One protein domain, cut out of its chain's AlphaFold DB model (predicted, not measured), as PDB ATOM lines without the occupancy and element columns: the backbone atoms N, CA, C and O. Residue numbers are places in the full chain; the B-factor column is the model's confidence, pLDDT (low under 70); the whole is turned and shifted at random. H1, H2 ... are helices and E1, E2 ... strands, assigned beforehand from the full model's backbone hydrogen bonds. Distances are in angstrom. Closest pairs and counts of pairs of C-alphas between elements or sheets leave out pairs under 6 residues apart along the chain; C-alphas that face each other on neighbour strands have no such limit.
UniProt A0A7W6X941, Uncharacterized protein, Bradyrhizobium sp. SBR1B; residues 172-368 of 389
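Overview. This is residues 172 to 368 of the 389 residues of an uncharacterized protein of Bradyrhizobium sp. SBR1B (UniProt A0A7W6X941). Look for an elongated body in which the long helix H7 runs lengthwise; in one half, H1, H2 and H7 gather round a short pair of strands, E3 and E4. In the other half, beyond the first residues of H7, H5 and H6 cross, while a second small strand pair, E1 and E2, sits outside beside the early part of H2. Residues 235 to 242, of which 237 to 240 belong to H3, stick out at the end away from H5 and H6. The 197 printed residues hold seven named helices and four named strands, in the order E1 H1 E2 H2 H3 E3 H4 H5 H6 H7 E4; both sheets are parallel, the class is mostly helix, and under half of the residues are in named elements. The whole is only just loose, close to compact, with a radius of gyration of the C-alphas of 19.9 A and spans of 66 by 35 by 24 A.

Along the chain. Find C-alpha 248 at (178.565, 265.620, 148.307), where E3, residues 248 to 250, begins; its neighbour E4 is residues 348 to 350. H7, residues 321 to 344, runs 34.7 A from (196.992, 257.404, 170.468) to (183.185, 269.589, 141.066). H2, residues 212 to 231, is 27.9 A long, and H5, residues 269 to 284, is 22.6 A. Shorter are E1 at 178 to 180, H1 at 185 to 192, E2 at 200 to 203, H3 at 237 to 240, H4 at 257 to 260 and H6 at 295 to 301.

Arrangement. Start at E3 and E4, parallel at 22 degrees, with N 349 and O 248 2.8 A apart, within hydrogen-bond range. With H4, H5, H6 and H7 between them they form a strand-helix-strand unit, two parallel neighbour strands joined through helices. The closest C-alphas of H2 and E4, Ser 222 and Val 348, are 6.3 A apart. H1 touches H7, closest at C-alphas 186 and 338, 4.0 A. H1 touches H2 at C-alphas 187 and 221, 5.9 A. E1, H1 and E2 form another such unit, its crossover right-handed; N 180 and O 202 are 2.8 A apart. H5 and H6 touch about perpendicular, at 81 degrees, closest at C-alphas 274 and 300, 5.0 A. H5 and H7 only just touch, with 3 pairs of C-alphas within 8 A, the closest being 278 and 322, 7.4 A. H4 is close to H5 but not clearly touching, its C-alpha 259 lying 6.7 A from C-alpha 279. H3 touches no helix. Every O i to N i+4 pair is within hydrogen-bond range in H1, H2, H5, H6 and H7; H3 and H4 are too short for one.

Size, cuts and confidence. The C-alphas farthest apart, those of Asp 236 and Thr 308, are 67.3 A apart. The printed part has no cut; the link from H6 to H7 is long, with 19 residues. Look for low confidence, pLDDT under 70, at residues 291 to 292 and 356 to 368.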
ATOM      1  N   ARG A 172     187.584 288.148 148.005       95.75
ATOM      2  CA  ARG A 172     186.135 288.307 148.113       95.75
ATOM      3  C   ARG A 172     185.711 288.109 149.555       95.75
ATOM      4  O   ARG A 172     186.177 287.190 150.226       95.75
ATOM      5  N   ASP A 173     184.771 288.929 150.006       94.25
ATOM      6  CA  ASP A 173     184.137 288.748 151.306       94.25
ATOM      7  C   ASP A 173     182.770 288.084 151.143       94.25
ATOM      8  O   ASP A 173     181.961 288.467 150.297       94.25
ATOM      9  N   ILE A 174     182.513 287.080 151.976       94.00
ATOM     10  CA  ILE A 174     181.237 286.367 152.016       94.00
ATOM     11  C   ILE A 174     180.218 287.043 152.950       94.00
ATOM     12  O   ILE A 174     179.070 286.610 153.046       94.00
ATOM     13  N   GLY A 175     180.634 288.099 153.659       95.00
ATOM     14  CA  GLY A 175     179.780 288.891 154.547       95.00
ATOM     15  C   GLY A 175     179.485 288.216 155.886       95.00
ATOM     16  O   GLY A 175     178.606 288.651 156.628       95.00
ATOM     17  N   TYR A 176     180.192 287.131 156.206       95.50
ATOM     18  CA  TYR A 176     180.100 286.468 157.497       95.50
ATOM     19  C   TYR A 176     181.386 285.732 157.861       95.50
ATOM     20  O   TYR A 176     182.264 285.511 157.024       95.50
ATOM     21  N   ARG A 177     181.454 285.302 159.123       94.94
ATOM     22  CA  ARG A 177     182.496 284.411 159.636       94.94
ATOM     23  C   ARG A 177     181.920 283.145 160.277       94.94
ATOM     24  O   ARG A 177     180.700 283.053 160.499       94.94
ATOM     25  N   VAL A 178     182.777 282.146 160.474       95.06
ATOM     26  CA  VAL A 178     182.480 280.826 161.057       95.06
ATOM     27  C   VAL A 178     183.647 280.348 161.922       95.06
ATOM     28  O   VAL A 178     184.791 280.736 161.699       95.06
ATOM     29  N   GLY A 179     183.370 279.468 162.882       95.25
ATOM     30  CA  GLY A 179     184.404 278.853 163.707       95.25
ATOM     31  C   GLY A 179     185.163 277.763 162.945       95.25
ATOM     32  O   GLY A 179     184.582 276.958 162.214       95.25
ATOM     33  N   GLY A 180     186.478 277.699 163.128       93.94
ATOM     34  CA  GLY A 180     187.336 276.721 162.467       93.94
ATOM     35  C   GLY A 180     187.042 275.294 162.926       93.94
ATOM     36  O   GLY A 180     187.378 274.922 164.050       93.94
ATOM     37  N   HIS A 181     186.436 274.475 162.057       94.12
ATOM     38  CA  HIS A 181     186.179 273.059 162.330       94.12
ATOM     39  C   HIS A 181     186.204 272.189 161.060       94.12
ATOM     40  O   HIS A 181     185.719 272.582 159.998       94.12
ATOM     41  N   ASN A 182     186.672 270.941 161.185       91.94
ATOM     42  CA  ASN A 182     186.796 269.980 160.075       91.94
ATOM     43  C   ASN A 182     185.473 269.637 159.360       91.94
ATOM     44  O   ASN A 182     185.503 269.036 158.288       91.94
ATOM     45  N   CYS A 183     184.314 269.983 159.931       94.06
ATOM     46  CA  CYS A 183     183.012 269.732 159.303       94.06
ATOM     47  C   CYS A 183     182.693 270.686 158.144       94.06
ATOM     48  O   CYS A 183     181.859 270.340 157.313       94.06
ATOM     49  N   ILE A 184     183.352 271.847 158.079       96.12
ATOM     50  CA  ILE A 184     183.118 272.862 157.045       96.12
ATOM     51  C   ILE A 184     184.316 273.095 156.127       96.12
ATOM     52  O   ILE A 184     184.146 273.722 155.084       96.12
ATOM     53  N   VAL A 185     185.499 272.567 156.469       96.31
ATOM     54  CA  VAL A 185     186.734 272.719 155.677       96.31
ATOM     55  C   VAL A 185     186.517 272.474 154.178       96.31
ATOM     56  O   VAL A 185     186.962 273.318 153.406       96.31
ATOM     57  N   PRO A 186     185.789 271.428 153.727       97.44
ATOM     58  CA  PRO A 186     185.574 271.229 152.298       97.44
ATOM     59  C   PRO A 186     184.879 272.409 151.614       97.44
ATOM     60  O   PRO A 186     185.349 272.871 150.580       97.44
ATOM     61  N   ASN A 187     183.822 272.960 152.218       98.12
ATOM     62  CA  ASN A 187     183.125 274.125 151.667       98.12
ATOM     63  C   ASN A 187     184.019 275.367 151.671       98.12
ATOM     64  O   ASN A 187     183.990 276.145 150.721       98.12
ATOM     65  N   LEU A 188     184.841 275.540 152.710       97.19
ATOM     66  CA  LEU A 188     185.795 276.645 152.775       97.19
ATOM     67  C   LEU A 188     186.839 276.566 151.653       97.19
ATOM     68  O   LEU A 188     187.125 277.592 151.047       97.19
ATOM     69  N   LEU A 189     187.363 275.375 151.329       96.94
ATOM     70  CA  LEU A 189     188.319 275.216 150.222       96.94
ATOM     71  C   LEU A 189     187.688 275.521 148.861       96.94
ATOM     72  O   LEU A 189     188.304 276.209 148.047       96.94
ATOM     73  N   ILE A 190     186.444 275.083 148.637       97.38
ATOM     74  CA  ILE A 190     185.707 275.405 147.406       97.38
ATOM     75  C   ILE A 190     185.613 276.923 147.235       97.38
ATOM     76  O   ILE A 190     185.954 277.450 146.177       97.38
ATOM     77  N   MET A 191     185.190 277.641 148.277       97.44
ATOM     78  CA  MET A 191     185.030 279.097 148.224       97.44
ATOM     79  C   MET A 191     186.381 279.819 148.101       97.44
ATOM     80  O   MET A 191     186.506 280.760 147.315       97.44
ATOM     81  N   ALA A 192     187.413 279.352 148.804       96.25
ATOM     82  CA  ALA A 192     188.746 279.938 148.722       96.25
ATOM     83  C   ALA A 192     189.371 279.798 147.329       96.25
ATOM     84  O   ALA A 192     190.061 280.709 146.878       96.25
ATOM     85  N   SER A 193     189.060 278.718 146.603       95.38
ATOM     86  CA  SER A 193     189.525 278.527 145.223       95.38
ATOM     87  C   SER A 193     188.990 279.565 144.223       95.38
ATOM     88  O   SER A 193     189.489 279.648 143.105       95.38
ATOM     89  N   VAL A 194     187.993 280.367 144.618       95.88
ATOM     90  CA  VAL A 194     187.437 281.482 143.832       95.88
ATOM     91  C   VAL A 194     187.533 282.826 144.570       95.88
ATOM     92  O   VAL A 194     186.775 283.749 144.274       95.88
ATOM     93  N   GLY A 195     188.455 282.936 145.533       95.50
ATOM     94  CA  GLY A 195     188.834 284.205 146.165       95.50
ATOM     95  C   GLY A 195     188.201 284.502 147.524       95.50
ATOM     96  O   GLY A 195     188.540 285.514 148.124       95.50
ATOM     97  N   TYR A 196     187.320 283.653 148.063       96.25
ATOM     98  CA  TYR A 196     186.775 283.875 149.411       96.25
ATOM     99  C   TYR A 196     187.762 283.419 150.489       96.25
ATOM    100  O   TYR A 196     187.787 282.247 150.876       96.25
ATOM    101  N   ARG A 197     188.585 284.355 150.963       91.50
ATOM    102  CA  ARG A 197     189.576 284.146 152.028       91.50
ATOM    103  C   ARG A 197     189.023 284.609 153.383       91.50
ATOM    104  O   ARG A 197     187.939 285.180 153.458       91.50
ATOM    105  N   ASP A 198     189.730 284.284 154.464       88.56
ATOM    106  CA  ASP A 198     189.447 284.762 155.831       88.56
ATOM    107  C   ASP A 198     188.017 284.530 156.349       88.56
ATOM    108  O   ASP A 198     187.497 285.278 157.173       88.56
ATOM    109  N   VAL A 199     187.364 283.457 155.895       92.25
ATOM    110  CA  VAL A 199     186.010 283.088 156.347       92.25
ATOM    111  C   VAL A 199     186.014 282.598 157.806       92.25
ATOM    112  O   VAL A 199     184.987 282.660 158.482       92.25
ATOM    113  N   VAL A 200     187.163 282.133 158.305       94.06
ATOM    114  CA  VAL A 200     187.358 281.662 159.685       94.06
ATOM    115  C   VAL A 200     188.020 282.754 160.518       94.06
ATOM    116  O   VAL A 200     189.102 283.210 160.167       94.06
ATOM    117  N   ASP A 201     187.403 283.135 161.633       91.25
ATOM    118  CA  ASP A 201     187.877 284.205 162.527       91.25
ATOM    119  C   ASP A 201     188.193 283.733 163.957       91.25
ATOM    120  O   ASP A 201     188.851 284.448 164.710       91.25
ATOM    121  N   HIS A 202     187.759 282.532 164.344       91.88
ATOM    122  CA  HIS A 202     188.041 281.952 165.658       91.88
ATOM    123  C   HIS A 202     188.056 280.419 165.622       91.88
ATOM    124  O   HIS A 202     187.556 279.788 164.688       91.88
ATOM    125  N   GLU A 203     188.618 279.800 166.661       90.56
ATOM    126  CA  GLU A 203     188.470 278.362 166.897       90.56
ATOM    127  C   GLU A 203     187.015 278.021 167.233       90.56
ATOM    128  O   GLU A 203     186.323 278.771 167.920       90.56
ATOM    129  N   PHE A 204     186.532 276.875 166.762       91.94
ATOM    130  CA  PHE A 204     185.164 276.465 167.041       91.94
ATOM    131  C   PHE A 204     184.983 276.034 168.511       91.94
ATOM    132  O   PHE A 204     185.412 274.950 168.900       91.94
ATOM    133  N   ASN A 205     184.297 276.868 169.304       88.94
ATOM    134  CA  ASN A 205     184.157 276.698 170.760       88.94
ATOM    135  C   ASN A 205     182.757 276.272 171.234       88.94
ATOM    136  O   ASN A 205     182.595 275.865 172.382       88.94
ATOM    137  N   ASP A 206     181.742 276.268 170.364       87.62
ATOM    138  CA  ASP A 206     180.373 275.828 170.694       87.62
ATOM    139  C   ASP A 206     180.236 274.294 170.793       87.62
ATOM    140  O   ASP A 206     179.154 273.722 170.625       87.62
ATOM    141  N   ILE A 207     181.346 273.611 171.089       84.06
ATOM    142  CA  ILE A 207     181.429 272.159 171.198       84.06
ATOM    143  C   ILE A 207     180.462 271.658 172.250       84.06
ATOM    144  O   ILE A 207     180.077 270.522 172.084       84.06
ATOM    145  N   GLU A 208     180.066 272.445 173.265       83.94
ATOM    146  CA  GLU A 208     179.224 272.005 174.385       83.94
ATOM    147  C   GLU A 208     177.697 272.040 174.137       83.94
ATOM    148  O   GLU A 208     176.915 271.464 174.894       83.94
ATOM    149  N   ARG A 209     177.248 272.639 173.028       85.94
ATOM    150  CA  ARG A 209     175.822 272.910 172.747       85.94
ATOM    151  C   ARG A 209     175.136 271.855 171.864       85.94
ATOM    152  O   ARG A 209     174.226 272.158 171.093       85.94
ATOM    153  N   GLY A 210     175.554 270.599 171.962       88.31
ATOM    154  CA  GLY A 210     175.050 269.511 171.119       88.31
ATOM    155  C   GLY A 210     175.526 269.586 169.659       88.31
ATOM    156  O   GLY A 210     176.553 270.178 169.337       88.31
ATOM    157  N   ASN A 211     174.767 268.961 168.754       91.00
ATOM    158  CA  ASN A 211     175.079 268.934 167.318       91.00
ATOM    159  C   ASN A 211     174.635 270.204 166.566       91.00
ATOM    160  O   ASN A 211     175.098 270.430 165.449       91.00
ATOM    161  N   ALA A 212     173.736 271.011 167.141       93.75
ATOM    162  CA  ALA A 212     173.112 272.139 166.444       93.75
ATOM    163  C   ALA A 212     174.124 273.154 165.870       93.75
ATOM    164  O   ALA A 212     174.023 273.439 164.678       93.75
ATOM    165  N   PRO A 213     175.165 273.603 166.603       94.31
ATOM    166  CA  PRO A 213     176.107 274.586 166.060       94.31
ATOM    167  C   PRO A 213     176.965 274.038 164.905       94.31
ATOM    168  O   PRO A 213     177.363 274.774 164.002       94.31
ATOM    169  N   TYR A 214     177.226 272.725 164.880       94.44
ATOM    170  CA  TYR A 214     177.882 272.084 163.735       94.44
ATOM    171  C   TYR A 214     176.973 272.107 162.506       94.44
ATOM    172  O   TYR A 214     177.417 272.463 161.417       94.44
ATOM    173  N   ILE A 215     175.698 271.740 162.687       95.00
ATOM    174  CA  ILE A 215     174.696 271.718 161.616       95.00
ATOM    175  C   ILE A 215     174.496 273.125 161.052       95.00
ATOM    176  O   ILE A 215     174.481 273.286 159.835       95.00
ATOM    177  N   GLU A 216     174.402 274.144 161.906       95.81
ATOM    178  CA  GLU A 216     174.265 275.543 161.492       95.81
ATOM    179  C   GLU A 216     175.414 275.983 160.578       95.81
ATOM    180  O   GLU A 216     175.165 276.530 159.505       95.81
ATOM    181  N   GLN A 217     176.667 275.682 160.937       95.88
ATOM    182  CA  GLN A 217     177.819 276.016 160.096       95.88
ATOM    183  C   GLN A 217     177.868 275.211 158.793       95.88
ATOM    184  O   GLN A 217     178.200 275.764 157.742       95.88
ATOM    185  N   ILE A 218     177.507 273.922 158.830       96.69
ATOM    186  CA  ILE A 218     177.407 273.084 157.625       96.69
ATOM    187  C   ILE A 218     176.365 273.669 156.669       96.69
ATOM    188  O   ILE A 218     176.666 273.880 155.498       96.69
ATOM    189  N   VAL A 219     175.162 273.983 157.155       97.06
ATOM    190  CA  VAL A 219     174.089 274.598 156.358       97.06
ATOM    191  C   VAL A 219     174.515 275.960 155.818       97.06
ATOM    192  O   VAL A 219     174.305 276.240 154.641       97.06
ATOM    193  N   LYS A 220     175.135 276.804 156.646       96.75
ATOM    194  CA  LYS A 220     175.585 278.143 156.246       96.75
ATOM    195  C   LYS A 220     176.620 278.081 155.118       96.75
ATOM    196  O   LYS A 220     176.419 278.698 154.078       96.75
ATOM    197  N   THR A 221     177.676 277.287 155.293       97.81
ATOM    198  CA  THR A 221     178.766 277.179 154.305       97.81
ATOM    199  C   THR A 221     178.343 276.435 153.036       97.81
ATOM    200  O   THR A 221     178.712 276.848 151.940       97.81
ATOM    201  N   SER A 222     177.523 275.383 153.146       97.75
ATOM    202  CA  SER A 222     176.992 274.666 151.973       97.75
ATOM    203  C   SER A 222     176.054 275.531 151.129       97.75
ATOM    204  O   SER A 222     176.147 275.492 149.903       97.75
ATOM    205  N   ARG A 223     175.198 276.352 151.756       97.19
ATOM    206  CA  ARG A 223     174.356 277.322 151.039       97.19
ATOM    207  C   ARG A 223     175.193 278.317 150.255       97.19
ATOM    208  O   ARG A 223     174.914 278.515 149.087       97.19
ATOM    209  N   SER A 224     176.262 278.852 150.838       97.69
ATOM    210  CA  SER A 224     177.135 279.774 150.109       97.69
ATOM    211  C   SER A 224     177.777 279.141 148.875       97.69
ATOM    212  O   SER A 224     177.813 279.770 147.825       97.69
ATOM    213  N   VAL A 225     178.212 277.880 148.947       97.56
ATOM    214  CA  VAL A 225     178.708 277.165 147.757       97.56
ATOM    215  C   VAL A 225     177.599 276.987 146.711       97.56
ATOM    216  O   VAL A 225     177.843 277.201 145.524       97.56
ATOM    217  N   LEU A 226     176.376 276.642 147.128       95.94
ATOM    218  CA  LEU A 226     175.221 276.543 146.226       95.94
ATOM    219  C   LEU A 226     174.861 277.885 145.583       95.94
ATOM    220  O   LEU A 226     174.573 277.928 144.388       95.94
ATOM    221  N   ASP A 227     174.901 278.976 146.341       96.44
ATOM    222  CA  ASP A 227     174.605 280.321 145.851       96.44
ATOM    223  C   ASP A 227     175.645 280.747 144.807       96.44
ATOM    224  O   ASP A 227     175.287 281.252 143.747       96.44
ATOM    225  N   LEU A 228     176.931 280.448 145.035       95.50
ATOM    226  CA  LEU A 228     177.990 280.672 144.043       95.50
ATOM    227  C   LEU A 228     177.793 279.817 142.787       95.50
ATOM    228  O   LEU A 228     177.908 280.318 141.670       95.50
ATOM    229  N   ARG A 229     177.462 278.533 142.965       93.62
ATOM    230  CA  ARG A 229     177.221 277.589 141.863       93.62
ATOM    231  C   ARG A 229     176.031 278.014 141.005       93.62
ATOM    232  O   ARG A 229     176.079 277.907 139.786       93.62
ATOM    233  N   THR A 230     174.951 278.470 141.632       91.75
ATOM    234  CA  THR A 230     173.730 278.897 140.935       91.75
ATOM    235  C   THR A 230     173.853 280.302 140.352       91.75
ATOM    236  O   THR A 230     173.312 280.547 139.274       91.75
ATOM    237  N   GLY A 231     174.595 281.191 141.017       90.94
ATOM    238  CA  GLY A 231     174.866 282.556 140.572       90.94
ATOM    239  C   GLY A 231     175.679 282.639 139.280       90.94
ATOM    240  O   GLY A 231     175.449 283.553 138.494       90.94
ATOM    241  N   ASP A 232     176.560 281.666 139.009       88.19
ATOM    242  CA  ASP A 232     177.273 281.576 137.721       88.19
ATOM    243  C   ASP A 232     176.338 281.238 136.538       88.19
ATOM    244  O   ASP A 232     176.633 281.538 135.379       88.19
ATOM    245  N   GLY A 233     175.166 280.669 136.833       85.31
ATOM    246  CA  GLY A 233     174.117 280.394 135.861       85.31
ATOM    247  C   GLY A 233     174.415 279.219 134.924       85.31
ATOM    248  O   GLY A 233     175.223 278.332 135.193       85.31
ATOM    249  N   GLN A 234     173.682 279.167 133.809       83.75
ATOM    250  CA  GLN A 234     173.908 278.181 132.751       83.75
ATOM    251  C   GLN A 234     174.813 278.793 131.683       83.75
ATOM    252  O   GLN A 234     174.414 279.731 130.995       83.75
ATOM    253  N   ARG A 235     176.025 278.254 131.550       89.62
ATOM    254  CA  ARG A 235     177.027 278.668 130.562       89.62
ATOM    255  C   ARG A 235     176.994 277.723 129.359       89.62
ATOM    256  O   ARG A 235     176.531 276.589 129.475       89.62
ATOM    257  N   ASP A 236     177.528 278.146 128.214       90.38
ATOM    258  CA  ASP A 236     177.529 277.318 126.994       90.38
ATOM    259  C   ASP A 236     178.229 275.966 127.183       90.38
ATOM    260  O   ASP A 236     177.781 274.957 126.636       90.38
ATOM    261  N   ILE A 237     179.258 275.909 128.036       91.62
ATOM    262  CA  ILE A 237     179.941 274.660 128.386       91.62
ATOM    263  C   ILE A 237     178.980 273.608 128.969       91.62
ATOM    264  O   ILE A 237     179.151 272.422 128.693       91.62
ATOM    265  N   HIS A 238     177.912 274.020 129.666       91.50
ATOM    266  CA  HIS A 238     176.905 273.113 130.235       91.50
ATOM    267  C   HIS A 238     175.996 272.465 129.175       91.50
ATOM    268  O   HIS A 238     175.285 271.499 129.457       91.50
ATOM    269  N   ARG A 239     175.997 272.990 127.941       90.56
ATOM    270  CA  ARG A 239     175.271 272.400 126.804       90.56
ATOM    271  C   ARG A 239     176.023 271.208 126.216       90.56
ATOM    272  O   ARG A 239     175.390 270.303 125.681       90.56
ATOM    273  N   ILE A 240     177.353 271.229 126.314       93.50
ATOM    274  CA  ILE A 240     178.252 270.181 125.814       93.50
ATOM    275  C   ILE A 240     178.500 269.149 126.918       93.50
ATOM    276  O   ILE A 240     178.336 267.949 126.707       93.50
ATOM    277  N   PHE A 241     178.832 269.626 128.116       92.62
ATOM    278  CA  PHE A 241     179.146 268.808 129.278       92.62
ATOM    279  C   PHE A 241     178.061 268.969 130.331       92.62
ATOM    280  O   PHE A 241     177.754 270.074 130.765       92.62
ATOM    281  N   ARG A 242     177.465 267.859 130.768       89.31
ATOM    282  CA  ARG A 242     176.439 267.928 131.808       89.31
ATOM    283  C   ARG A 242     177.067 268.328 133.147       89.31
ATOM    284  O   ARG A 242     178.140 267.814 133.461       89.31
ATOM    285  N   PRO A 243     176.378 269.154 133.955       88.19
ATOM    286  CA  PRO A 243     176.771 269.387 135.336       88.19
ATOM    287  C   PRO A 243     177.000 268.074 136.103       88.19
ATOM    288  O   PRO A 243     176.274 267.091 135.914       88.19
ATOM    289  N   THR A 244     178.030 268.069 136.943       88.25
ATOM    290  CA  THR A 244     178.426 266.973 137.831       88.25
ATOM    291  C   THR A 244     177.534 266.944 139.078       88.25
ATOM    292  O   THR A 244     176.365 267.325 139.026       88.25
ATOM    293  N   LEU A 245     178.041 266.424 140.196       82.38
ATOM    294  CA  LEU A 245     177.299 266.297 141.443       82.38
ATOM    295  C   LEU A 245     176.833 267.662 141.958       82.38
ATOM    296  O   LEU A 245     177.569 268.643 141.922       82.38
ATOM    297  N   ASP A 246     175.598 267.709 142.456       86.94
ATOM    298  CA  ASP A 246     175.037 268.910 143.087       86.94
ATOM    299  C   ASP A 246     175.318 268.955 144.588       86.94
ATOM    300  O   ASP A 246     175.200 270.004 145.214       86.94
ATOM    301  N   LEU A 247     175.646 267.803 145.175       93.62
ATOM    302  CA  LEU A 247     175.823 267.644 146.605       93.62
ATOM    303  C   LEU A 247     176.701 266.431 146.912       93.62
ATOM    304  O   LEU A 247     176.426 265.315 146.469       93.62
ATOM    305  N   ASN A 248     177.703 266.651 147.754       94.12
ATOM    306  CA  ASN A 248     178.565 265.620 148.307       94.12
ATOM    307  C   ASN A 248     178.157 265.318 149.758       94.12
ATOM    308  O   ASN A 248     178.170 266.196 150.623       94.12
ATOM    309  N   LEU A 249     177.789 264.066 150.040       93.56
ATOM    310  CA  LEU A 249     177.484 263.598 151.395       93.56
ATOM    311  C   LEU A 249     178.708 262.887 151.965       93.56
ATOM    312  O   LEU A 249     179.077 261.813 151.497       93.56
ATOM    313  N   TYR A 250     179.329 263.467 152.992       91.81
ATOM    314  CA  TYR A 250     180.566 262.929 153.553       91.81
ATOM    315  C   TYR A 250     180.381 262.450 154.989       91.81
ATOM    316  O   TYR A 250     180.297 263.250 155.922       91.81
ATOM    317  N   ALA A 251     180.432 261.137 155.197       88.81
ATOM    318  CA  ALA A 251     180.489 260.519 156.518       88.81
ATOM    319  C   ALA A 251     181.868 259.867 156.726       88.81
ATOM    320  O   ALA A 251     182.341 259.168 155.829       88.81
ATOM    321  N   PRO A 252     182.543 260.018 157.877       82.81
ATOM    322  CA  PRO A 252     183.848 259.405 158.080       82.81
ATOM    323  C   PRO A 252     183.673 258.027 158.705       82.81
ATOM    324  O   PRO A 252     183.234 257.902 159.846       82.81
ATOM    325  N   ALA A 253     184.021 256.972 157.982       81.75
ATOM    326  CA  ALA A 253     183.802 255.620 158.486       81.75
ATOM    327  C   ALA A 253     184.834 255.243 159.554       81.75
ATOM    328  O   ALA A 253     185.920 255.811 159.609       81.75
ATOM    329  N   ILE A 254     184.510 254.267 160.386       88.06
ATOM    330  CA  ILE A 254     185.503 253.402 161.022       88.06
ATOM    331  C   ILE A 254     185.135 252.004 160.543       88.06
ATOM    332  O   ILE A 254     183.953 251.652 160.580       88.06
ATOM    333  N   TYR A 255     186.101 251.226 160.057       87.44
ATOM    334  CA  TYR A 255     185.828 249.855 159.651       87.44
ATOM    335  C   TYR A 255     185.245 249.073 160.832       87.44
ATOM    336  O   TYR A 255     185.843 249.098 161.909       87.44
ATOM    337  N   PRO A 256     184.098 248.381 160.674       85.81
ATOM    338  CA  PRO A 256     183.454 247.675 161.782       85.81
ATOM    339  C   PRO A 256     184.403 246.735 162.533       85.81
ATOM    340  O   PRO A 256     184.369 246.677 163.758       85.81
ATOM    341  N   GLN A 257     185.324 246.100 161.802       88.19
ATOM    342  CA  GLN A 257     186.328 245.177 162.326       88.19
ATOM    343  C   GLN A 257     187.227 245.811 163.395       88.19
ATOM    344  O   GLN A 257     187.696 245.100 164.277       88.19
ATOM    345  N   PHE A 258     187.445 247.132 163.365       91.19
ATOM    346  CA  PHE A 258     188.210 247.842 164.395       91.19
ATOM    347  C   PHE A 258     187.630 247.618 165.800       91.19
ATOM    348  O   PHE A 258     188.376 247.468 166.772       91.19
ATOM    349  N   PHE A 259     186.300 247.571 165.918       90.44
ATOM    350  CA  PHE A 259     185.635 247.394 167.208       90.44
ATOM    351  C   PHE A 259     185.825 245.984 167.781       90.44
ATOM    352  O   PHE A 259     185.824 245.827 169.002       90.44
ATOM    353  N   ASP A 260     186.105 245.011 166.915       89.81
ATOM    354  CA  ASP A 260     186.324 243.607 167.264       89.81
ATOM    355  C   ASP A 260     187.813 243.244 167.413       89.81
ATOM    356  O   ASP A 260     188.139 242.138 167.847       89.81
ATOM    357  N   LEU A 261     188.738 244.162 167.092       87.25
ATOM    358  CA  LEU A 261     190.176 243.896 167.191       87.25
ATOM    359  C   LEU A 261     190.581 243.523 168.628       87.25
ATOM    360  O   LEU A 261     190.168 244.187 169.584       87.25
ATOM    361  N   PRO A 262     191.425 242.499 168.832       88.06
ATOM    362  CA  PRO A 262     191.942 242.204 170.158       88.06
ATOM    363  C   PRO A 262     192.810 243.366 170.654       88.06
ATOM    364  O   PRO A 262     193.589 243.957 169.905       88.06
ATOM    365  N   VAL A 263     192.686 243.688 171.941       88.50
ATOM    366  CA  VAL A 263     193.578 244.657 172.588       88.50
ATOM    367  C   VAL A 263     195.001 244.078 172.588       88.50
ATOM    368  O   VAL A 263     195.144 242.882 172.860       88.50
ATOM    369  N   PRO A 264     196.054 244.873 172.318       85.12
ATOM    370  CA  PRO A 264     197.427 244.375 172.311       85.12
ATOM    371  C   PRO A 264     197.779 243.612 173.599       85.12
ATOM    372  O   PRO A 264     197.755 244.161 174.703       85.12
ATOM    373  N   GLY A 265     198.102 242.321 173.462       84.19
ATOM    374  CA  GLY A 265     198.348 241.426 174.600       84.19
ATOM    375  C   GLY A 265     199.604 241.772 175.408       84.19
ATOM    376  O   GLY A 265     199.706 241.412 176.576       84.19
ATOM    377  N   ASN A 266     200.535 242.515 174.814       91.25
ATOM    378  CA  ASN A 266     201.767 242.995 175.440       91.25
ATOM    379  C   ASN A 266     201.621 244.349 176.163       91.25
ATOM    380  O   ASN A 266     202.571 244.783 176.809       91.25
ATOM    381  N   ALA A 267     200.472 245.029 176.064       89.75
ATOM    382  CA  ALA A 267     200.253 246.306 176.745       89.75
ATOM    383  C   ALA A 267     200.051 246.121 178.260       89.75
ATOM    384  O   ALA A 267     199.531 245.099 178.702       89.75
ATOM    385  N   ALA A 268     200.415 247.122 179.068       91.12
ATOM    386  CA  ALA A 268     200.129 247.119 180.504       91.12
ATOM    387  C   ALA A 268     198.611 247.076 180.781       91.12
ATOM    388  O   ALA A 268     197.816 247.560 179.977       91.12
ATOM    389  N   ASP A 269     198.192 246.544 181.934       91.94
ATOM    390  CA  ASP A 269     196.765 246.393 182.276       91.94
ATOM    391  C   ASP A 269     195.971 247.696 182.201       91.94
ATOM    392  O   ASP A 269     194.846 247.719 181.694       91.94
ATOM    393  N   ASP A 270     196.550 248.793 182.682       90.38
ATOM    394  CA  ASP A 270     195.880 250.088 182.646       90.38
ATOM    395  C   ASP A 270     195.778 250.644 181.223       90.38
ATOM    396  O   ASP A 270     194.744 251.214 180.877       90.38
ATOM    397  N   GLU A 271     196.762 250.380 180.361       92.44
ATOM    398  CA  GLU A 271     196.690 250.736 178.942       92.44
ATOM    399  C   GLU A 271     195.644 249.891 178.208       92.44
ATOM    400  O   GLU A 271     194.833 250.421 177.453       92.44
ATOM    401  N   ARG A 272     195.549 248.589 178.508       93.38
ATOM    402  CA  ARG A 272     194.481 247.734 177.965       93.38
ATOM    403  C   ARG A 272     193.089 248.259 178.325       93.38
ATOM    404  O   ARG A 272     192.170 248.242 177.497       93.38
ATOM    405  N   ARG A 273     192.927 248.746 179.560       93.31
ATOM    406  CA  ARG A 273     191.686 249.376 180.035       93.31
ATOM    407  C   ARG A 273     191.422 250.700 179.322       93.31
ATOM    408  O   ARG A 273     190.289 250.913 178.893       93.31
ATOM    409  N   ARG A 274     192.432 251.568 179.177       93.19
ATOM    410  CA  ARG A 274     192.324 252.840 178.436       93.19
ATOM    411  C   ARG A 274     191.912 252.592 176.989       93.19
ATOM    412  O   ARG A 274     190.895 253.132 176.563       93.19
ATOM    413  N   PHE A 275     192.609 251.699 176.293       94.31
ATOM    414  CA  PHE A 275     192.299 251.297 174.924       94.31
ATOM    415  C   PHE A 275     190.836 250.855 174.780       94.31
ATOM    416  O   PHE A 275     190.117 251.343 173.907       94.31
ATOM    417  N   SER A 276     190.366 249.974 175.671       93.69
ATOM    418  CA  SER A 276     188.984 249.474 175.648       93.69
ATOM    419  C   SER A 276     187.956 250.594 175.843       93.69
ATOM    420  O   SER A 276     186.979 250.658 175.099       93.69
ATOM    421  N   LEU A 277     188.196 251.506 176.793       94.31
ATOM    422  CA  LEU A 277     187.317 252.648 177.067       94.31
ATOM    423  C   LEU A 277     187.276 253.643 175.903       94.31
ATOM    424  O   LEU A 277     186.209 254.146 175.560       94.31
ATOM    425  N   VAL A 278     188.425 253.926 175.283       94.19
ATOM    426  CA  VAL A 278     188.506 254.811 174.113       94.19
ATOM    427  C   VAL A 278     187.760 254.198 172.933       94.19
ATOM    428  O   VAL A 278     186.971 254.883 172.285       94.19
ATOM    429  N   ARG A 279     187.938 252.896 172.688       93.12
ATOM    430  CA  ARG A 279     187.208 252.171 171.644       93.12
ATOM    431  C   ARG A 279     185.697 252.178 171.882       93.12
ATOM    432  O   ARG A 279     184.943 252.452 170.955       93.12
ATOM    433  N   GLU A 280     185.250 251.934 173.111       91.38
ATOM    434  CA  GLU A 280     183.835 252.002 173.500       91.38
ATOM    435  C   GLU A 280     183.266 253.420 173.314       91.38
ATOM    436  O   GLU A 280     182.157 253.585 172.804       91.38
ATOM    437  N   ALA A 281     184.034 254.457 173.662       91.81
ATOM    438  CA  ALA A 281     183.649 255.847 173.436       91.81
ATOM    439  C   ALA A 281     183.512 256.174 171.938       91.81
ATOM    440  O   ALA A 281     182.530 256.800 171.540       91.81
ATOM    441  N   MET A 282     184.442 255.700 171.099       90.75
ATOM    442  CA  MET A 282     184.346 255.799 169.635       90.75
ATOM    443  C   MET A 282     183.118 255.072 169.095       90.75
ATOM    444  O   MET A 282     182.365 255.640 168.307       90.75
ATOM    445  N   GLN A 283     182.867 253.851 169.568       88.69
ATOM    446  CA  GLN A 283     181.716 253.057 169.154       88.69
ATOM    447  C   GLN A 283     180.390 253.691 169.572       88.69
ATOM    448  O   GLN A 283     179.381 253.446 168.926       88.69
ATOM    449  N   ARG A 284     180.355 254.489 170.644       88.19
ATOM    450  CA  ARG A 284     179.145 255.179 171.119       88.19
ATOM    451  C   ARG A 284     178.963 256.578 170.549       88.19
ATOM    452  O   ARG A 284     177.886 257.140 170.719       88.19
ATOM    453  N   GLN A 285     179.947 257.128 169.846       87.25
ATOM    454  CA  GLN A 285     179.872 258.479 169.301       87.25
ATOM    455  C   GLN A 285     178.737 258.613 168.274       87.25
ATOM    456  O   GLN A 285     178.798 257.997 167.212       87.25
ATOM    457  N   THR A 286     177.708 259.404 168.588       82.75
ATOM    458  CA  THR A 286     176.560 259.631 167.694       82.75
ATOM    459  C   THR A 286     176.579 260.976 166.974       82.75
ATOM    460  O   THR A 286     175.870 261.155 165.997       82.75
ATOM    461  N   GLY A 287     177.381 261.934 167.437       86.75
ATOM    462  CA  GLY A 287     177.456 263.280 166.869       86.75
ATOM    463  C   GLY A 287     178.814 263.603 166.257       86.75
ATOM    464  O   GLY A 287     179.602 262.716 165.922       86.75
ATOM    465  N   TYR A 288     179.101 264.899 166.160       87.00
ATOM    466  CA  TYR A 288     180.397 265.409 165.694       87.00
ATOM    467  C   TYR A 288     181.490 265.371 166.776       87.00
ATOM    468  O   TYR A 288     182.665 265.542 166.471       87.00
ATOM    469  N   ASN A 289     181.126 265.092 168.031       84.56
ATOM    470  CA  ASN A 289     182.016 265.072 169.193       84.56
ATOM    471  C   ASN A 289     181.628 263.969 170.206       84.56
ATOM    472  O   ASN A 289     180.718 263.175 169.961       84.56
ATOM    473  N   TYR A 290     182.339 263.903 171.338       78.69
ATOM    474  CA  TYR A 290     182.248 262.830 172.344       78.69
ATOM    475  C   TYR A 290     181.428 263.193 173.597       78.69
ATOM    476  O   TYR A 290     181.770 262.778 174.703       78.69
ATOM    477  N   PHE A 291     180.336 263.945 173.450       67.94
ATOM    478  CA  PHE A 291     179.534 264.444 174.580       67.94
ATOM    479  C   PHE A 291     179.134 263.423 175.641       67.94
ATOM    480  O   PHE A 291     179.175 263.711 176.834       67.94
ATOM    481  N   ASN A 292     178.742 262.231 175.201       68.69
ATOM    482  CA  ASN A 292     178.137 261.220 176.063       68.69
ATOM    483  C   ASN A 292     179.175 260.261 176.670       68.69
ATOM    484  O   ASN A 292     178.827 259.170 177.125       68.69
ATOM    485  N   ALA A 293     180.459 260.625 176.644       81.31
ATOM    486  CA  ALA A 293     181.507 259.841 177.280       81.31
ATOM    487  C   ALA A 293     181.394 259.940 178.812       81.31
ATOM    488  O   ALA A 293     181.283 261.031 179.370       81.31
ATOM    489  N   SER A 294     181.468 258.798 179.502       88.81
ATOM    490  CA  SER A 294     181.585 258.770 180.965       88.81
ATOM    491  C   SER A 294     182.865 259.483 181.419       88.81
ATOM    492  O   SER A 294     183.839 259.531 180.671       88.81
ATOM    493  N   GLU A 295     182.924 259.981 182.658       90.75
ATOM    494  CA  GLU A 295     184.137 260.640 183.184       90.75
ATOM    495  C   GLU A 295     185.386 259.757 183.065       90.75
ATOM    496  O   GLU A 295     186.470 260.218 182.711       90.75
ATOM    497  N   ARG A 296     185.229 258.445 183.260       91.81
ATOM    498  CA  ARG A 296     186.317 257.483 183.068       91.81
ATOM    499  C   ARG A 296     186.757 257.382 181.604       91.81
ATOM    500  O   ARG A 296     187.952 257.271 181.342       91.81
ATOM    501  N   ALA A 297     185.820 257.436 180.657       91.75
ATOM    502  CA  ALA A 297     186.140 257.490 179.236       91.75
ATOM    503  C   ALA A 297     186.799 258.825 178.862       91.75
ATOM    504  O   ALA A 297     187.804 258.805 178.164       91.75
ATOM    505  N   LYS A 298     186.335 259.967 179.387       91.06
ATOM    506  CA  LYS A 298     186.994 261.275 179.200       91.06
ATOM    507  C   LYS A 298     188.439 261.269 179.703       91.06
ATOM    508  O   LYS A 298     189.323 261.779 179.018       91.06
ATOM    509  N   ARG A 299     188.704 260.641 180.854       93.19
ATOM    510  CA  ARG A 299     190.072 260.428 181.359       93.19
ATOM    511  C   ARG A 299     190.902 259.578 180.399       93.19
ATOM    512  O   ARG A 299     192.013 259.967 180.061       93.19
ATOM    513  N   ALA A 300     190.345 258.468 179.912       92.81
ATOM    514  CA  ALA A 300     191.021 257.602 178.948       92.81
ATOM    515  C   ALA A 300     191.325 258.327 177.622       92.81
ATOM    516  O   ALA A 300     192.436 258.218 177.116       92.81
ATOM    517  N   LEU A 301     190.373 259.111 177.098       92.25
ATOM    518  CA  LEU A 301     190.519 259.902 175.870       92.25
ATOM    519  C   LEU A 301     191.676 260.904 175.956       92.25
ATOM    520  O   LEU A 301     192.360 261.099 174.957       92.25
ATOM    521  N   ASN A 302     191.913 261.490 177.134       92.06
ATOM    522  CA  ASN A 302     192.954 262.493 177.395       92.06
ATOM    523  C   ASN A 302     194.222 261.919 178.054       92.06
ATOM    524  O   ASN A 302     195.027 262.668 178.614       92.06
ATOM    525  N   ASN A 303     194.377 260.591 178.024       90.81
ATOM    526  CA  ASN A 303     195.507 259.860 178.595       90.81
ATOM    527  C   ASN A 303     195.827 260.216 180.066       90.81
ATOM    528  O   ASN A 303     196.988 260.277 180.482       90.81
ATOM    529  N   LEU A 304     194.777 260.454 180.855       91.56
ATOM    530  CA  LEU A 304     194.847 260.727 182.291       91.56
ATOM    531  C   LEU A 304     194.823 259.425 183.094       91.56
ATOM    532  O   LEU A 304     194.305 258.395 182.643       91.56
ATOM    533  N   ASP A 305     195.340 259.471 184.320       91.06
ATOM    534  CA  ASP A 305     195.192 258.370 185.262       91.06
ATOM    535  C   ASP A 305     193.704 258.060 185.499       91.06
ATOM    536  O   ASP A 305     192.881 258.937 185.774       91.06
ATOM    537  N   LEU A 306     193.329 256.784 185.375       90.88
ATOM    538  CA  LEU A 306     191.918 256.399 185.391       90.88
ATOM    539  C   LEU A 306     191.280 256.567 186.777       90.88
ATOM    540  O   LEU A 306     190.058 256.733 186.857       90.88
ATOM    541  N   LYS A 307     192.072 256.525 187.857       91.12
ATOM    542  CA  LYS A 307     191.588 256.598 189.243       91.12
ATOM    543  C   LYS A 307     191.553 258.040 189.738       91.12
ATOM    544  O   LYS A 307     190.497 258.513 190.156       91.12
ATOM    545  N   THR A 308     192.682 258.726 189.642       90.75
ATOM    546  CA  THR A 308     192.904 260.081 190.160       90.75
ATOM    547  C   THR A 308     192.441 261.158 189.180       90.75
ATOM    548  O   THR A 308     191.963 262.202 189.606       90.75
ATOM    549  N   GLY A 309     192.489 260.891 187.869       87.88
ATOM    550  CA  GLY A 309     192.260 261.904 186.834       87.88
ATOM    551  C   GLY A 309     193.449 262.843 186.630       87.88
ATOM    552  O   GLY A 309     193.341 263.781 185.845       87.88
ATOM    553  N   GLU A 310     194.572 262.599 187.307       89.50
ATOM    554  CA  GLU A 310     195.781 263.400 187.164       89.50
ATOM    555  C   GLU A 310     196.556 263.017 185.894       89.50
ATOM    556  O   GLU A 310     196.413 261.897 185.381       89.50
ATOM    557  N   PRO A 311     197.373 263.929 185.343       87.00
ATOM    558  CA  PRO A 311     198.173 263.618 184.173       87.00
ATOM    559  C   PRO A 311     199.213 262.532 184.465       87.00
ATOM    560  O   PRO A 311     199.954 262.595 185.447       87.00
ATOM    561  N   THR A 312     199.286 261.528 183.590       77.75
ATOM    562  CA  THR A 312     200.265 260.446 183.734       77.75
ATOM    563  C   THR A 312     201.682 261.003 183.506       77.75
ATOM    564  O   THR A 312     201.921 261.693 182.516       77.75
ATOM    565  N   GLU A 313     202.629 260.707 184.403       75.62
ATOM    566  CA  GLU A 313     204.062 261.051 184.262       75.62
ATOM    567  C   GLU A 313     204.393 262.559 184.232       75.62
ATOM    568  O   GLU A 313     205.400 262.964 183.651       75.62
ATOM    569  N   GLY A 314     203.552 263.417 184.824       75.25
ATOM    570  CA  GLY A 314     203.794 264.869 184.863       75.25
ATOM    571  C   GLY A 314     203.741 265.557 183.491       75.25
ATOM    572  O   GLY A 314     204.116 266.722 183.364       75.25
ATOM    573  N   ARG A 315     203.281 264.850 182.453       78.69
ATOM    574  CA  ARG A 315     203.053 265.410 181.118       78.69
ATOM    575  C   ARG A 315     201.686 266.078 181.074       78.69
ATOM    576  O   ARG A 315     200.766 265.559 181.695       78.69
ATOM    577  N   PRO A 316     201.498 267.173 180.323       85.31
ATOM    578  CA  PRO A 316     200.170 267.739 180.143       85.31
ATOM    579  C   PRO A 316     199.205 266.700 179.531       85.31
ATOM    580  O   PRO A 316     199.650 265.781 178.823       85.31
ATOM    581  N   PRO A 317     197.889 266.836 179.787       87.44
ATOM    582  CA  PRO A 317     196.871 266.008 179.152       87.44
ATOM    583  C   PRO A 317     197.068 265.981 177.635       87.44
ATOM    584  O   PRO A 317     197.270 267.021 177.009       87.44
ATOM    585  N   HIS A 318     197.024 264.792 177.046       89.81
ATOM    586  CA  HIS A 318     197.182 264.615 175.607       89.81
ATOM    587  C   HIS A 318     196.276 263.487 175.121       89.81
ATOM    588  O   HIS A 318     196.021 262.539 175.864       89.81
ATOM    589  N   PRO A 319     195.772 263.562 173.882       92.75
ATOM    590  CA  PRO A 319     194.880 262.542 173.365       92.75
ATOM    591  C   PRO A 319     195.544 261.164 173.372       92.75
ATOM    592  O   PRO A 319     196.712 261.009 173.007       92.75
ATOM    593  N   HIS A 320     194.769 260.148 173.743       94.38
ATOM    594  CA  HIS A 320     195.150 258.752 173.565       94.38
ATOM    595  C   HIS A 320     195.513 258.488 172.097       94.38
ATOM    596  O   HIS A 320     194.892 259.054 171.195       94.38
ATOM    597  N   PHE A 321     196.467 257.592 171.827       92.88
ATOM    598  CA  PHE A 321     196.992 257.404 170.468       92.88
ATOM    599  C   PHE A 321     195.907 257.049 169.437       92.88
ATOM    600  O   PHE A 321     195.970 257.520 168.306       92.88
ATOM    601  N   LEU A 322     194.880 256.282 169.830       94.00
ATOM    602  CA  LEU A 322     193.712 256.010 168.981       94.00
ATOM    603  C   LEU A 322     192.990 257.299 168.564       94.00
ATOM    604  O   LEU A 322     192.600 257.433 167.412       94.00
ATOM    605  N   ILE A 323     192.820 258.256 169.477       94.38
ATOM    606  CA  ILE A 323     192.178 259.541 169.176       94.38
ATOM    607  C   ILE A 323     193.065 260.385 168.268       94.38
ATOM    608  O   ILE A 323     192.556 260.962 167.309       94.38
ATOM    609  N   SER A 324     194.378 260.413 168.512       94.75
ATOM    610  CA  SER A 324     195.323 261.091 167.615       94.75
ATOM    611  C   SER A 324     195.284 260.496 166.209       94.75
ATOM    612  O   SER A 324     195.104 261.232 165.246       94.75
ATOM    613  N   MET A 325     195.350 259.166 166.088       94.81
ATOM    614  CA  MET A 325     195.245 258.474 164.801       94.81
ATOM    615  C   MET A 325     193.912 258.779 164.120       94.81
ATOM    616  O   MET A 325     193.889 259.113 162.941       94.81
ATOM    617  N   ARG A 326     192.799 258.734 164.863       93.19
ATOM    618  CA  ARG A 326     191.480 259.057 164.318       93.19
ATOM    619  C   ARG A 326     191.408 260.493 163.812       93.19
ATOM    620  O   ARG A 326     190.826 260.741 162.763       93.19
ATOM    621  N   ARG A 327     191.978 261.448 164.544       93.50
ATOM    622  CA  ARG A 327     192.062 262.842 164.099       93.50
ATOM    623  C   ARG A 327     192.831 262.945 162.784       93.50
ATOM    624  O   ARG A 327     192.375 263.641 161.883       93.50
ATOM    625  N   ASP A 328     193.952 262.245 162.664       94.94
ATOM    626  CA  ASP A 328     194.790 262.300 161.468       94.94
ATOM    627  C   ASP A 328     194.095 261.644 160.256       94.94
ATOM    628  O   ASP A 328     194.120 262.210 159.164       94.94
ATOM    629  N   GLU A 329     193.369 260.535 160.453       93.88
ATOM    630  CA  GLU A 329     192.485 259.947 159.430       93.88
ATOM    631  C   GLU A 329     191.373 260.907 158.991       93.88
ATOM    632  O   GLU A 329     191.086 261.054 157.802       93.88
ATOM    633  N   LEU A 330     190.734 261.575 159.955       93.06
ATOM    634  CA  LEU A 330     189.698 262.561 159.667       93.06
ATOM    635  C   LEU A 330     190.264 263.740 158.873       93.06
ATOM    636  O   LEU A 330     189.585 264.219 157.972       93.06
ATOM    637  N   ASN A 331     191.486 264.183 159.176       95.12
ATOM    638  CA  ASN A 331     192.142 265.266 158.448       95.12
ATOM    639  C   ASN A 331     192.380 264.887 156.982       95.12
ATOM    640  O   ASN A 331     191.924 265.615 156.102       95.12
ATOM    641  N   ILE A 332     193.015 263.738 156.707       95.44
ATOM    642  CA  ILE A 332     193.243 263.307 155.316       95.44
ATOM    643  C   ILE A 332     191.928 263.043 154.579       95.44
ATOM    644  O   ILE A 332     191.787 263.442 153.428       95.44
ATOM    645  N   GLY A 333     190.942 262.425 155.236       95.00
ATOM    646  CA  GLY A 333     189.633 262.181 154.637       95.00
ATOM    647  C   GLY A 333     188.903 263.479 154.292       95.00
ATOM    648  O   GLY A 333     188.340 263.598 153.205       95.00
ATOM    649  N   THR A 334     188.945 264.470 155.185       95.81
ATOM    650  CA  THR A 334     188.385 265.803 154.941       95.81
ATOM    651  C   THR A 334     189.112 266.515 153.804       95.81
ATOM    652  O   THR A 334     188.440 267.052 152.929       95.81
ATOM    653  N   ASP A 335     190.446 266.506 153.779       96.25
ATOM    654  CA  ASP A 335     191.231 267.188 152.742       96.25
ATOM    655  C   ASP A 335     191.062 266.519 151.363       96.25
ATOM    656  O   ASP A 335     190.920 267.209 150.356       96.25
ATOM    657  N   ALA A 336     190.966 265.186 151.304       95.69
ATOM    658  CA  ALA A 336     190.677 264.453 150.069       95.69
ATOM    659  C   ALA A 336     189.267 264.755 149.528       95.69
ATOM    660  O   ALA A 336     189.094 264.993 148.332       95.69
ATOM    661  N   VAL A 337     188.257 264.793 150.406       96.00
ATOM    662  CA  VAL A 337     186.891 265.194 150.028       96.00
ATOM    663  C   VAL A 337     186.847 266.658 149.612       96.00
ATOM    664  O   VAL A 337     186.117 267.000 148.689       96.00
ATOM    665  N   ALA A 338     187.631 267.522 150.249       96.38
ATOM    666  CA  ALA A 338     187.728 268.918 149.863       96.38
ATOM    667  C   ALA A 338     188.321 269.080 148.456       96.38
ATOM    668  O   ALA A 338     187.769 269.842 147.664       96.38
ATOM    669  N   ALA A 339     189.359 268.318 148.104       96.56
ATOM    670  CA  ALA A 339     189.913 268.295 146.749       96.56
ATOM    671  C   ALA A 339     188.880 267.825 145.708       96.56
ATOM    672  O   ALA A 339     188.713 268.456 144.659       96.56
ATOM    673  N   LEU A 340     188.132 266.758 146.015       95.88
ATOM    674  CA  LEU A 340     187.046 266.264 145.160       95.88
ATOM    675  C   LEU A 340     185.941 267.316 144.991       95.88
ATOM    676  O   LEU A 340     185.577 267.677 143.878       95.88
ATOM    677  N   ALA A 341     185.441 267.866 146.091       96.88
ATOM    678  CA  ALA A 341     184.357 268.837 146.067       96.88
ATOM    679  C   ALA A 341     184.761 270.152 145.378       96.88
ATOM    680  O   ALA A 341     183.948 270.771 144.692       96.88
ATOM    681  N   THR A 342     186.032 270.544 145.501       97.06
ATOM    682  CA  THR A 342     186.628 271.676 144.776       97.06
ATOM    683  C   THR A 342     186.678 271.405 143.274       97.06
ATOM    684  O   THR A 342     186.343 272.293 142.496       97.06
ATOM    685  N   SER A 343     187.002 270.175 142.865       96.56
ATOM    686  CA  SER A 343     187.003 269.734 141.458       96.56
ATOM    687  C   SER A 343     185.634 269.856 140.789       96.56
ATOM    688  O   SER A 343     185.544 270.161 139.603       96.56
ATOM    689  N   GLU A 344     184.570 269.616 141.552       95.31
ATOM    690  CA  GLU A 344     183.185 269.589 141.066       95.31
ATOM    691  C   GLU A 344     182.419 270.888 141.344       95.31
ATOM    692  O   GLU A 344     181.285 271.056 140.893       95.31
ATOM    693  N   PHE A 345     183.020 271.790 142.127       96.88
ATOM    694  CA  PHE A 345     182.358 272.951 142.720       96.88
ATOM    695  C   PHE A 345     181.002 272.569 143.348       96.88
ATOM    696  O   PHE A 345     179.950 273.134 143.033       96.88
ATOM    697  N   ALA A 346     181.021 271.528 144.183       96.38
ATOM    698  CA  ALA A 346     179.829 270.907 144.749       96.38
ATOM    699  C   ALA A 346     179.859 270.990 146.284       96.38
ATOM    700  O   ALA A 346     180.837 270.551 146.890       96.38
ATOM    701  N   PRO A 347     178.809 271.519 146.939       97.38
ATOM    702  CA  PRO A 347     178.768 271.640 148.393       97.38
ATOM    703  C   PRO A 347     178.924 270.278 149.071       97.38
ATOM    704  O   PRO A 347     178.417 269.261 148.595       97.38
ATOM    705  N   VAL A 348     179.560 270.279 150.237       97.31
ATOM    706  CA  VAL A 348     179.702 269.103 151.091       97.31
ATOM    707  C   VAL A 348     178.827 269.258 152.325       97.31
ATOM    708  O   VAL A 348     178.959 270.218 153.089       97.31
ATOM    709  N   ILE A 349     177.964 268.272 152.559       96.56
ATOM    710  CA  ILE A 349     177.293 268.078 153.841       96.56
ATOM    711  C   ILE A 349     178.043 266.987 154.593       96.56
ATOM    712  O   ILE A 349     178.010 265.803 154.243       96.56
ATOM    713  N   ARG A 350     178.730 267.409 155.654       93.12
ATOM    714  CA  ARG A 350     179.328 266.498 156.615       93.12
ATOM    715  C   ARG A 350     178.218 265.814 157.405       93.12
ATOM    716  O   ARG A 350     177.423 266.494 158.038       93.12
ATOM    717  N   LEU A 351     178.184 264.489 157.386       91.88
ATOM    718  CA  LEU A 351     177.251 263.702 158.183       91.88
ATOM    719  C   LEU A 351     177.854 263.379 159.562       91.88
ATOM    720  O   LEU A 351     179.084 263.288 159.680       91.88
ATOM    721  N   PRO A 352     177.016 263.212 160.600       88.25
ATOM    722  CA  PRO A 352     177.478 262.803 161.920       88.25
ATOM    723  C   PRO A 352     178.045 261.374 161.910       88.25
ATOM    724  O   PRO A 352     177.824 260.590 160.983       88.25
ATOM    725  N   ASN A 353     178.826 261.037 162.941       82.69
ATOM    726  CA  ASN A 353     179.573 259.775 162.987       82.69
ATOM    727  C   ASN A 353     178.679 258.533 163.188       82.69
ATOM    728  O   ASN A 353     179.130 257.419 162.919       82.69
ATOM    729  N   ASP A 354     177.428 258.689 163.633       79.12
ATOM    730  CA  ASP A 354     176.452 257.593 163.742       79.12
ATOM    731  C   ASP A 354     176.027 257.021 162.388       79.12
ATOM    732  O   ASP A 354     175.881 255.803 162.271       79.12
ATOM    733  N   VAL A 355     175.872 257.870 161.367       75.38
ATOM    734  CA  VAL A 355     175.384 257.471 160.036       75.38
ATOM    735  C   VAL A 355     176.290 256.418 159.388       75.38
ATOM    736  O   VAL A 355     175.838 255.632 158.562       75.38
ATOM    737  N   ASN A 356     177.562 256.346 159.786       61.78
ATOM    738  CA  ASN A 356     178.558 255.502 159.128       61.78
ATOM    739  C   ASN A 356     178.873 254.176 159.836       61.78
ATOM    740  O   ASN A 356     179.878 253.535 159.533       61.78
ATOM    741  N   ARG A 357     178.031 253.740 160.782       59.41
ATOM    742  CA  ARG A 357     178.156 252.396 161.383       59.41
ATOM    743  C   ARG A 357     177.621 251.281 160.480       59.41
ATOM    744  O   ARG A 357     177.874 250.109 160.736       59.41
ATOM    745  N   THR A 358     176.917 251.633 159.407       47.53
ATOM    746  CA  THR A 358     176.422 250.710 158.381       47.53
ATOM    747  C   THR A 358     177.348 250.734 157.167       47.53
ATOM    748  O   THR A 358     177.091 251.461 156.216       47.53
ATOM    749  N   GLY A 359     178.447 249.975 157.212       46.97
ATOM    750  CA  GLY A 359     179.191 249.532 156.023       46.97
ATOM    751  C   GLY A 359     179.385 250.543 154.882       46.97
ATOM    752  O   GLY A 359     179.136 250.188 153.739       46.97
ATOM    753  N   GLY A 360     179.821 251.776 155.163       39.22
ATOM    754  CA  GLY A 360     180.442 252.661 154.170       39.22
ATOM    755  C   GLY A 360     179.611 253.094 152.953       39.22
ATOM    756  O   GLY A 360     180.212 253.470 151.950       39.22
ATOM    757  N   SER A 361     178.276 253.083 152.995       40.59
ATOM    758  CA  SER A 361     177.442 253.563 151.877       40.59
ATOM    759  C   SER A 361     176.706 254.859 152.228       40.59
ATOM    760  O   SER A 361     175.520 254.861 152.547       40.59
ATOM    761  N   CYS A 362     177.390 256.001 152.116       42.41
ATOM    762  CA  CYS A 362     176.708 257.278 151.891       42.41
ATOM    763  C   CYS A 362     176.762 257.572 150.389       42.41
ATOM    764  O   CYS A 362     177.821 257.860 149.842       42.41
ATOM    765  N   GLY A 363     175.627 257.390 149.710       43.97
ATOM    766  CA  GLY A 363     175.508 257.561 148.262       43.97
ATOM    767  C   GLY A 363     175.510 259.028 147.826       43.97
ATOM    768  O   GLY A 363     175.095 259.918 148.567       43.97
ATOM    769  N   HIS A 364     175.938 259.266 146.588       40.44
ATOM    770  CA  HIS A 364     175.854 260.565 145.925       40.44
ATOM    771  C   HIS A 364     174.414 260.808 145.458       40.44
ATOM    772  O   HIS A 364     173.844 259.976 144.748       40.44
ATOM    773  N   SER A 365     173.817 261.942 145.833       34.41
ATOM    774  CA  SER A 365     172.505 262.339 145.319       34.41
ATOM    775  C   SER A 365     172.687 263.318 144.163       34.41
ATOM    776  O   SER A 365     173.280 264.381 144.328       34.41
ATOM    777  N   ARG A 366     172.170 262.965 142.983       34.78
ATOM    778  CA  ARG A 366     171.918 263.934 141.912       34.78
ATOM    779  C   ARG A 366     170.530 264.506 142.149       34.78
ATOM    780  O   ARG A 366     169.549 263.770 142.027       34.78
ATOM    781  N   SER A 367     170.421 265.797 142.450       37.88
ATOM    782  CA  SER A 367     169.121 266.458 142.442       37.88
ATOM    783  C   SER A 367     168.696 266.698 140.999       37.88
ATOM    784  O   SER A 367     168.828 267.786 140.454       37.88
ATOM    785  N   SER A 368     168.117 265.682 140.361       36.31
ATOM    786  CA  SER A 368     167.252 265.907 139.206       36.31
ATOM    787  C   SER A 368     165.918 266.488 139.688       36.31
ATOM    788  O   SER A 368     164.861 265.888 139.494       36.31
TER     789      SER A 368